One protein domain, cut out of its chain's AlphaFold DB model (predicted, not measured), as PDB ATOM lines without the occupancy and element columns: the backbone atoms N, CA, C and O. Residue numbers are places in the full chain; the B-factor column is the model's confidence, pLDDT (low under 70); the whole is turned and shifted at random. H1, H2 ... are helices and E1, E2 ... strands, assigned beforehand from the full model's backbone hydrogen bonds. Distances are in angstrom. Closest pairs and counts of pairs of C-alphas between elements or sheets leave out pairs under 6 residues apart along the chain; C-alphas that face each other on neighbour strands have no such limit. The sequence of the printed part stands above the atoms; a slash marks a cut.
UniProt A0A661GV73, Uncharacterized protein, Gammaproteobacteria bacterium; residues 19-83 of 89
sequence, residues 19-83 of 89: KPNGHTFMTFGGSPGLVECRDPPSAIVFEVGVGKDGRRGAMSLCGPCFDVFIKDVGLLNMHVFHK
ATOM      1  N   LYS A  19     -62.294 212.143 -30.997       89.56
ATOM      2  CA  LYS A  19     -61.146 211.240 -31.136       89.56
ATOM      3  C   LYS A  19     -59.829 212.017 -31.136       89.56
ATOM      4  O   LYS A  19     -59.819 213.192 -31.504       89.56
ATOM      5  N   PRO A  20     -58.700 211.395 -30.752       88.69
ATOM      6  CA  PRO A  20     -57.396 212.035 -30.862       88.69
ATOM      7  C   PRO A  20     -57.128 212.500 -32.296       88.69
ATOM      8  O   PRO A  20     -57.364 211.765 -33.254       88.69
ATOM      9  N   ASN A  21     -56.580 213.700 -32.445       88.75
ATOM     10  CA  ASN A  21     -56.278 214.322 -33.736       88.75
ATOM     11  C   ASN A  21     -55.074 213.706 -34.477       88.75
ATOM     12  O   ASN A  21     -54.582 214.285 -35.441       88.75
ATOM     13  N   GLY A  22     -54.576 212.554 -34.022       84.62
ATOM     14  CA  GLY A  22     -53.407 211.871 -34.577       84.62
ATOM     15  C   GLY A  22     -52.058 212.450 -34.140       84.62
ATOM     16  O   GLY A  22     -51.031 211.818 -34.382       84.62
ATOM     17  N   HIS A  23     -52.030 213.601 -33.459       88.94
ATOM     18  CA  HIS A  23     -50.807 214.143 -32.879       88.94
ATOM     19  C   HIS A  23     -50.580 213.582 -31.473       88.94
ATOM     20  O   HIS A  23     -51.462 213.578 -30.617       88.94
ATOM     21  N   THR A  24     -49.357 213.128 -31.227       85.62
ATOM     22  CA  THR A  24     -48.878 212.679 -29.916       85.62
ATOM     23  C   THR A  24     -47.807 213.632 -29.407       85.62
ATOM     24  O   THR A  24     -47.310 214.472 -30.157       85.62
ATOM     25  N   PHE A  25     -47.405 213.496 -28.143       83.81
ATOM     26  CA  PHE A  25     -46.311 214.306 -27.596       83.81
ATOM     27  C   PHE A  25     -44.979 214.105 -28.346       83.81
ATOM     28  O   PHE A  25     -44.098 214.954 -28.263       83.81
ATOM     29  N   MET A  26     -44.833 212.989 -29.070       87.81
ATOM     30  CA  MET A  26     -43.665 212.675 -29.896       87.81
ATOM     31  C   MET A  26     -43.805 213.149 -31.353       87.81
ATOM     32  O   MET A  26     -42.889 212.963 -32.152       87.81
ATOM     33  N   THR A  27     -44.940 213.736 -31.738       85.75
ATOM     34  CA  THR A  27     -45.164 214.199 -33.110       85.75
ATOM     35  C   THR A  27     -44.532 215.578 -33.311       85.75
ATOM     36  O   THR A  27     -44.947 216.558 -32.697       85.75
ATOM     37  N   PHE A  28     -43.533 215.675 -34.193       85.88
ATOM     38  CA  PHE A  28     -42.871 216.945 -34.506       85.88
ATOM     39  C   PHE A  28     -43.842 217.940 -35.161       85.88
ATOM     40  O   PHE A  28     -44.417 217.649 -36.208       85.88
ATOM     41  N   GLY A  29     -43.996 219.125 -34.563       83.62
ATOM     42  CA  GLY A  29     -44.773 220.230 -35.141       83.62
ATOM     43  C   GLY A  29     -46.298 220.115 -35.019       83.62
ATOM     44  O   GLY A  29     -47.000 220.835 -35.722       83.62
ATOM     45  N   GLY A  30     -46.821 219.247 -34.146       80.81
ATOM     46  CA  GLY A  30     -48.261 219.124 -33.892       80.81
ATOM     47  C   GLY A  30     -48.606 219.152 -32.405       80.81
ATOM     48  O   GLY A  30     -47.834 218.678 -31.575       80.81
ATOM     49  N   SER A  31     -49.774 219.698 -32.062       85.25
ATOM     50  CA  SER A  31     -50.290 219.688 -30.689       85.25
ATOM     51  C   SER A  31     -51.291 218.543 -30.511       85.25
ATOM     52  O   SER A  31     -52.275 218.491 -31.258       85.25
ATOM     53  N   PRO A  32     -51.079 217.640 -29.535       88.06
ATOM     54  CA  PRO A  32     -52.078 216.649 -29.164       88.06
ATOM     55  C   PRO A  32     -53.392 217.331 -28.803       88.06
ATOM     56  O   PRO A  32     -53.408 218.322 -28.073       88.06
ATOM     57  N   GLY A  33     -54.491 216.798 -29.315       88.56
ATOM     58  CA  GLY A  33     -55.815 217.338 -29.062       88.56
ATOM     59  C   GLY A  33     -56.901 216.349 -29.440       88.56
ATOM     60  O   GLY A  33     -56.642 215.320 -30.069       88.56
ATOM     61  N   LEU A  34     -58.123 216.682 -29.049       91.50
ATOM     62  CA  LEU A  34     -59.319 215.971 -29.460       91.50
ATOM     63  C   LEU A  34     -59.962 216.718 -30.628       91.50
ATOM     64  O   LEU A  34     -59.967 217.947 -30.671       91.50
ATOM     65  N   VAL A  35     -60.451 215.961 -31.599       91.69
ATOM     66  CA  VAL A  35     -61.214 216.461 -32.741       91.69
ATOM     67  C   VAL A  35     -62.488 215.652 -32.877       91.69
ATOM     68  O   VAL A  35     -62.523 214.464 -32.559       91.69
ATOM     69  N   GLU A  36     -63.527 216.293 -33.386       89.94
ATOM     70  CA  GLU A  36     -64.791 215.632 -33.679       89.94
ATOM     71  C   GLU A  36     -64.605 214.485 -34.683       89.94
ATOM     72  O   GLU A  36     -63.846 214.574 -35.662       89.94
ATOM     73  N   CYS A  37     -65.293 213.377 -34.431       91.44
ATOM     74  CA  CYS A  37     -65.286 212.229 -35.308       91.44
ATOM     75  C   CYS A  37     -66.094 212.525 -36.579       91.44
ATOM     76  O   CYS A  37     -67.291 212.777 -36.534       91.44
ATOM     77  N   ARG A  38     -65.444 212.443 -37.743       90.56
ATOM     78  CA  ARG A  38     -66.086 212.688 -39.049       90.56
ATOM     79  C   ARG A  38     -66.735 211.452 -39.674       90.56
ATOM     80  O   ARG A  38     -67.198 211.517 -40.808       90.56
ATOM     81  N   ASP A  39     -66.717 210.325 -38.970       91.19
ATOM     82  CA  ASP A  39     -67.258 209.068 -39.480       91.19
ATOM     83  C   ASP A  39     -68.794 209.077 -39.373       91.19
ATOM     84  O   ASP A  39     -69.331 209.599 -38.392       91.19
ATOM     85  N   PRO A  40     -69.521 208.506 -40.350       90.81
ATOM     86  CA  PRO A  40     -70.977 208.545 -40.347       90.81
ATOM     87  C   PRO A  40     -71.548 207.784 -39.137       90.81
ATOM     88  O   PRO A  40     -71.061 206.694 -38.805       90.81
ATOM     89  N   PRO A  41     -72.590 208.317 -38.478       92.19
ATOM     90  CA  PRO A  41     -73.203 207.656 -37.338       92.19
ATOM     91  C   PRO A  41     -73.944 206.389 -37.780       92.19
ATOM     92  O   PRO A  41     -74.662 206.370 -38.782       92.19
ATOM     93  N   SER A  42     -73.785 205.320 -37.001       92.56
ATOM     94  CA  SER A  42     -74.459 204.032 -37.204       92.56
ATOM     95  C   SER A  42     -75.466 203.720 -36.099       92.56
ATOM     96  O   SER A  42     -76.371 202.907 -36.304       92.56
ATOM     97  N   ALA A  43     -75.331 204.363 -34.938       89.06
ATOM     98  CA  ALA A  43     -76.206 204.172 -33.797       89.06
ATOM     99  C   ALA A  43     -76.524 205.499 -33.098       89.06
ATOM    100  O   ALA A  43     -75.694 206.404 -33.046       89.06
ATOM    101  N   ILE A  44     -77.720 205.588 -32.521       91.69
ATOM    102  CA  ILE A  44     -78.075 206.598 -31.524       91.69
ATOM    103  C   ILE A  44     -78.257 205.876 -30.194       91.69
ATOM    104  O   ILE A  44     -79.023 204.913 -30.107       91.69
ATOM    105  N   VAL A  45     -77.547 206.332 -29.169       90.56
ATOM    106  CA  VAL A  45     -77.619 205.783 -27.814       90.56
ATOM    107  C   VAL A  45     -78.370 206.741 -26.900       90.56
ATOM    108  O   VAL A  45     -78.222 207.955 -27.017       90.56
ATOM    109  N   PHE A  46     -79.175 206.188 -25.999       89.75
ATOM    110  CA  PHE A  46     -79.959 206.916 -25.006       89.75
ATOM    111  C   PHE A  46     -79.720 206.313 -23.627       89.75
ATOM    112  O   PHE A  46     -79.682 205.090 -23.487       89.75
ATOM    113  N   GLU A  47     -79.641 207.147 -22.597       86.38
ATOM    114  CA  GLU A  47     -79.611 206.669 -21.216       86.38
ATOM    115  C   GLU A  47     -80.946 206.000 -20.840       86.38
ATOM    116  O   GLU A  47     -82.033 206.517 -21.122       86.38
ATOM    117  N   VAL A  48     -80.883 204.839 -20.179       83.44
ATOM    118  CA  VAL A  48     -82.075 204.135 -19.666       83.44
ATOM    119  C   VAL A  48     -82.689 204.918 -18.499       83.44
ATOM    120  O   VAL A  48     -83.900 205.180 -18.456       83.44
ATOM    121  N   GLY A  49     -81.836 205.310 -17.552       79.19
ATOM    122  CA  GLY A  49     -82.194 206.139 -16.406       79.19
ATOM    123  C   GLY A  49     -82.122 207.626 -16.732       79.19
ATOM    124  O   GLY A  49     -81.424 208.039 -17.649       79.19
ATOM    125  N   VAL A  50     -82.852 208.438 -15.971       80.75
ATOM    126  CA  VAL A  50     -82.633 209.890 -15.967       80.75
ATOM    127  C   VAL A  50     -81.392 210.211 -15.137       80.75
ATOM    128  O   VAL A  50     -81.165 209.596 -14.091       80.75
ATOM    129  N   GLY A  51     -80.604 211.181 -15.587       75.94
ATOM    130  CA  GLY A  51     -79.494 211.736 -14.829       75.94
ATOM    131  C   GLY A  51     -79.958 212.442 -13.551       75.94
ATOM    132  O   GLY A  51     -81.149 212.600 -13.273       75.94
ATOM    133  N   LYS A  52     -79.000 212.921 -12.751       80.25
ATOM    134  CA  LYS A  52     -79.278 213.697 -11.520       80.25
ATOM    135  C   LYS A  52     -80.027 215.008 -11.788       80.25
ATOM    136  O   LYS A  52     -80.583 215.597 -10.867       80.25
ATOM    137  N   ASP A  53     -80.012 215.465 -13.034       77.56
ATOM    138  CA  ASP A  53     -80.735 216.624 -13.547       77.56
ATOM    139  C   ASP A  53     -82.179 216.297 -13.977       77.56
ATOM    140  O   ASP A  53     -82.910 217.188 -14.407       77.56
ATOM    141  N   GLY A  54     -82.600 215.032 -13.860       80.31
ATOM    142  CA  GLY A  54     -83.926 214.560 -14.251       80.31
ATOM    143  C   GLY A  54     -84.125 214.445 -15.763       80.31
ATOM    144  O   GLY A  54     -85.258 214.262 -16.209       80.31
ATOM    145  N   ARG A  55     -83.058 214.557 -16.564       82.50
ATOM    146  CA  ARG A  55     -83.111 214.479 -18.030       82.50
ATOM    147  C   ARG A  55     -82.463 213.184 -18.519       82.50
ATOM    148  O   ARG A  55     -81.736 212.534 -17.780       82.50
ATOM    149  N   ARG A  56     -82.764 212.784 -19.758       84.00
ATOM    150  CA  ARG A  56     -82.109 211.646 -20.422       84.00
ATOM    151  C   ARG A  56     -81.119 212.157 -21.453       84.00
ATOM    152  O   ARG A  56     -81.520 212.877 -22.368       84.00
ATOM    153  N   GLY A  57     -79.861 211.765 -21.306       86.44
ATOM    154  CA  GLY A  57     -78.830 211.966 -22.309       86.44
ATOM    155  C   GLY A  57     -79.058 211.099 -23.542       86.44
ATOM    156  O   GLY A  57     -79.572 209.980 -23.456       86.44
ATOM    157  N   ALA A  58     -78.667 211.630 -24.696       90.12
ATOM    158  CA  ALA A  58     -78.618 210.893 -25.946       90.12
ATOM    159  C   ALA A  58     -77.449 211.388 -26.799       90.12
ATOM    160  O   ALA A  58     -77.091 212.562 -26.720       90.12
ATOM    161  N   MET A  59     -76.871 210.508 -27.615       91.50
ATOM    162  CA  MET A  59     -75.827 210.887 -28.567       91.50
ATOM    163  C   MET A  59     -75.798 209.959 -29.781       91.50
ATOM    164  O   MET A  59     -76.207 208.798 -29.704       91.50
ATOM    165  N   SER A  60     -75.295 210.462 -30.903       93.88
ATOM    166  CA  SER A  60     -75.019 209.680 -32.106       93.88
ATOM    167  C   SER A  60     -73.566 209.202 -32.141       93.88
ATOM    168  O   SER A  60     -72.628 209.951 -31.866       93.88
ATOM    169  N   LEU A  61     -73.370 207.932 -32.491       93.12
ATOM    170  CA  LEU A  61     -72.066 207.278 -32.539       93.12
ATOM    171  C   LEU A  61     -71.889 206.526 -33.859       93.12
ATOM    172  O   LEU A  61     -72.805 205.862 -34.352       93.12
ATOM    173  N   CYS A  62     -70.691 206.605 -34.433       94.06
ATOM    174  CA  CYS A  62     -70.261 205.697 -35.495       94.06
ATOM    175  C   CYS A  62     -69.897 204.325 -34.905       94.06
ATOM    176  O   CYS A  62     -69.657 204.207 -33.704       94.06
ATOM    177  N   GLY A  63     -69.814 203.290 -35.746       91.69
ATOM    178  CA  GLY A  63     -69.532 201.916 -35.303       91.69
ATOM    179  C   GLY A  63     -68.280 201.800 -34.422       91.69
ATOM    180  O   GLY A  63     -68.392 201.330 -33.292       91.69
ATOM    181  N   PRO A  64     -67.115 202.316 -34.861       92.06
ATOM    182  CA  PRO A  64     -65.895 202.268 -34.057       92.06
ATOM    183  C   PRO A  64     -66.009 202.997 -32.711       92.06
ATOM    184  O   PRO A  64     -65.549 202.487 -31.690       92.06
ATOM    185  N   CYS A  65     -66.626 204.183 -32.684       92.50
ATOM    186  CA  CYS A  65     -66.805 204.935 -31.441       92.50
ATOM    187  C   CYS A  65     -67.809 204.252 -30.506       92.50
ATOM    188  O   CYS A  65     -67.624 204.288 -29.295       92.50
ATOM    189  N   PHE A  66     -68.830 203.589 -31.052       91.75
ATOM    190  CA  PHE A  66     -69.776 202.791 -30.280       91.75
ATOM    191  C   PHE A  66     -69.107 201.569 -29.634       91.75
ATOM    192  O   PHE A  66     -69.344 201.301 -28.459       91.75
ATOM    193  N   ASP A  67     -68.201 200.886 -30.337       91.19
ATOM    194  CA  ASP A  67     -67.448 199.759 -29.771       91.19
ATOM    195  C   ASP A  67     -66.553 200.181 -28.598       91.19
ATOM    196  O   ASP A  67     -66.422 199.452 -27.613       91.19
ATOM    197  N   VAL A  68     -65.922 201.357 -28.692       91.38
ATOM    198  CA  VAL A  68     -65.143 201.939 -27.584       91.38
ATOM    199  C   VAL A  68     -66.070 202.330 -26.436       91.38
ATOM    200  O   VAL A  68     -65.828 201.955 -25.294       91.38
ATOM    201  N   PHE A  69     -67.180 202.992 -26.749       89.50
ATOM    202  CA  PHE A  69     -68.170 203.405 -25.763       89.50
ATOM    203  C   PHE A  69     -68.726 202.225 -24.954       89.50
ATOM    204  O   PHE A  69     -68.842 202.310 -23.732       89.50
ATOM    205  N   ILE A  70     -69.007 201.091 -25.604       89.94
ATOM    206  CA  ILE A  70     -69.435 199.866 -24.919       89.94
ATOM    207  C   ILE A  70     -68.357 199.352 -23.962       89.94
ATOM    208  O   ILE A  70     -68.696 198.872 -22.882       89.94
ATOM    209  N   LYS A  71     -67.075 199.428 -24.333       88.25
ATOM    210  CA  LYS A  71     -65.978 198.973 -23.467       88.25
ATOM    211  C   LYS A  71     -65.846 199.836 -22.215       88.25
ATOM    212  O   LYS A  71     -65.601 199.287 -21.145       88.25
ATOM    213  N   ASP A  72     -66.039 201.145 -22.352       85.94
ATOM    214  CA  ASP A  72     -65.859 202.093 -21.252       85.94
ATOM    215  C   ASP A  72     -67.083 202.159 -20.326       85.94
ATOM    216  O   ASP A  72     -66.936 202.223 -19.106       85.94
ATOM    217  N   VAL A  73     -68.297 202.137 -20.891       83.56
ATOM    218  CA  VAL A  73     -69.547 202.373 -20.145       83.56
ATOM    219  C   VAL A  73     -70.361 201.096 -19.911       83.56
ATOM    220  O   VAL A  73     -71.086 200.984 -18.920       83.56
ATOM    221  N   GLY A  74     -70.240 200.107 -20.797       78.88
ATOM    222  CA  GLY A  74     -71.082 198.912 -20.801       78.88
ATOM    223  C   GLY A  74     -72.497 199.161 -21.343       78.88
ATOM    224  O   GLY A  74     -72.991 200.283 -21.416       78.88
ATOM    225  N   LEU A  75     -73.185 198.081 -21.726       74.75
ATOM    226  CA  LEU A  75     -74.528 198.140 -22.334       74.75
ATOM    227  C   LEU A  75     -75.686 198.169 -21.327       74.75
ATOM    228  O   LEU A  75     -76.830 198.389 -21.714       74.75
ATOM    229  N   LEU A  76     -75.421 197.939 -20.040       70.94
ATOM    230  CA  LEU A  76     -76.470 197.657 -19.051       70.94
ATOM    231  C   LEU A  76     -77.416 198.839 -18.783       70.94
ATOM    232  O   LEU A  76     -78.508 198.629 -18.266       70.94
ATOM    233  N   ASN A  77     -77.022 200.062 -19.149       67.81
ATOM    234  CA  ASN A  77     -77.763 201.288 -18.846       67.81
ATOM    235  C   ASN A  77     -78.134 202.109 -20.092       67.81
ATOM    236  O   ASN A  77     -78.430 203.298 -19.960       67.81
ATOM    237  N   MET A  78     -78.116 201.512 -21.291       74.62
ATOM    238  CA  MET A  78     -78.317 202.238 -22.554       74.62
ATOM    239  C   MET A  78     -79.364 201.571 -23.455       74.62
ATOM    240  O   MET A  78     -79.365 200.355 -23.631       74.62
ATOM    241  N   HIS A  79     -80.212 202.378 -24.092       79.06
ATOM    242  CA  HIS A  79     -80.981 201.968 -25.266       79.06
ATOM    243  C   HIS A  79     -80.227 202.360 -26.531       79.06
ATOM    244  O   HIS A  79     -79.788 203.499 -26.664       79.06
ATOM    245  N   VAL A  80     -80.104 201.426 -27.470       80.25
ATOM    246  CA  VAL A  80     -79.347 201.614 -28.710       80.25
ATOM    247  C   VAL A  80     -80.293 201.465 -29.890       80.25
ATOM    248  O   VAL A  80     -80.973 200.449 -30.026       80.25
ATOM    249  N   PHE A  81     -80.320 202.471 -30.757       80.38
ATOM    250  CA  PHE A  81     -81.041 202.441 -32.023       80.38
ATOM    251  C   PHE A  81     -80.037 202.405 -33.166       80.38
ATOM    252  O   PHE A  81     -79.315 203.375 -33.385       80.38
ATOM    253  N   HIS A  82     -80.000 201.302 -33.908       76.62
ATOM    254  CA  HIS A  82     -79.169 201.192 -35.102       76.62
ATOM    255  C   HIS A  82     -79.882 201.791 -36.313       76.62
ATOM    256  O   HIS A  82     -81.030 201.452 -36.607       76.62
ATOM    257  N   LYS A  83     -79.183 202.662 -37.044       67.81
ATOM    258  CA  LYS A  83     -79.634 203.148 -38.349       67.81
ATOM    259  C   LYS A  83     -79.438 202.003 -39.344       67.81
ATOM    260  O   LYS A  83     -78.324 201.508 -39.501       67.81
TER     261      LYS A  83
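Overview. This is residues 19 to 83 of the 89 residues of an uncharacterized protein of Gammaproteobacteria bacterium (UniProt A0A661GV73). A small antiparallel sheet, ordered E3, E2, E4, has helix H1 over one face; residues 19 to 36, including E1, make an arm that folds back on itself. Printed are 65 residues, under half in named elements, along the chain E1, E2, E3, H1, E4; the class is mixed. The whole is loose, radius of gyration of the C-alphas 15.0 A, spanning 44 by 28 by 18 A.

Along the chain. E1 is residues 34 to 36, from C-alpha 34 at (-59.319, 215.971, -29.460). E2 is residues 43 to 47, 13.3 A; E3, 58 to 61; H1, 63 to 73, 15.2 A; E4, 78 to 82, ending at (-79.169, 201.192, -35.102).

Arrangement. E1 pairs with no named strand. Hairpin E2 and E3 has N 45 and O 59 within hydrogen-bond range, 2.9 A; E2 and E4 have N 46 and O 79, 2.8 A. H1, with every O i to N i+4 pair within range, is on the sheet, height 9.5 A, along the strands. E3, H1, E4 form a split strand-helix-strand unit, E2 between its same-way strands, crossover right-handed.

Size, cuts and confidence. The farthest C-alphas, Phe 28 and Gly 54, are 45.8 A apart. The printed part has no cut. Residues 77 and 83 are under pLDDT 70.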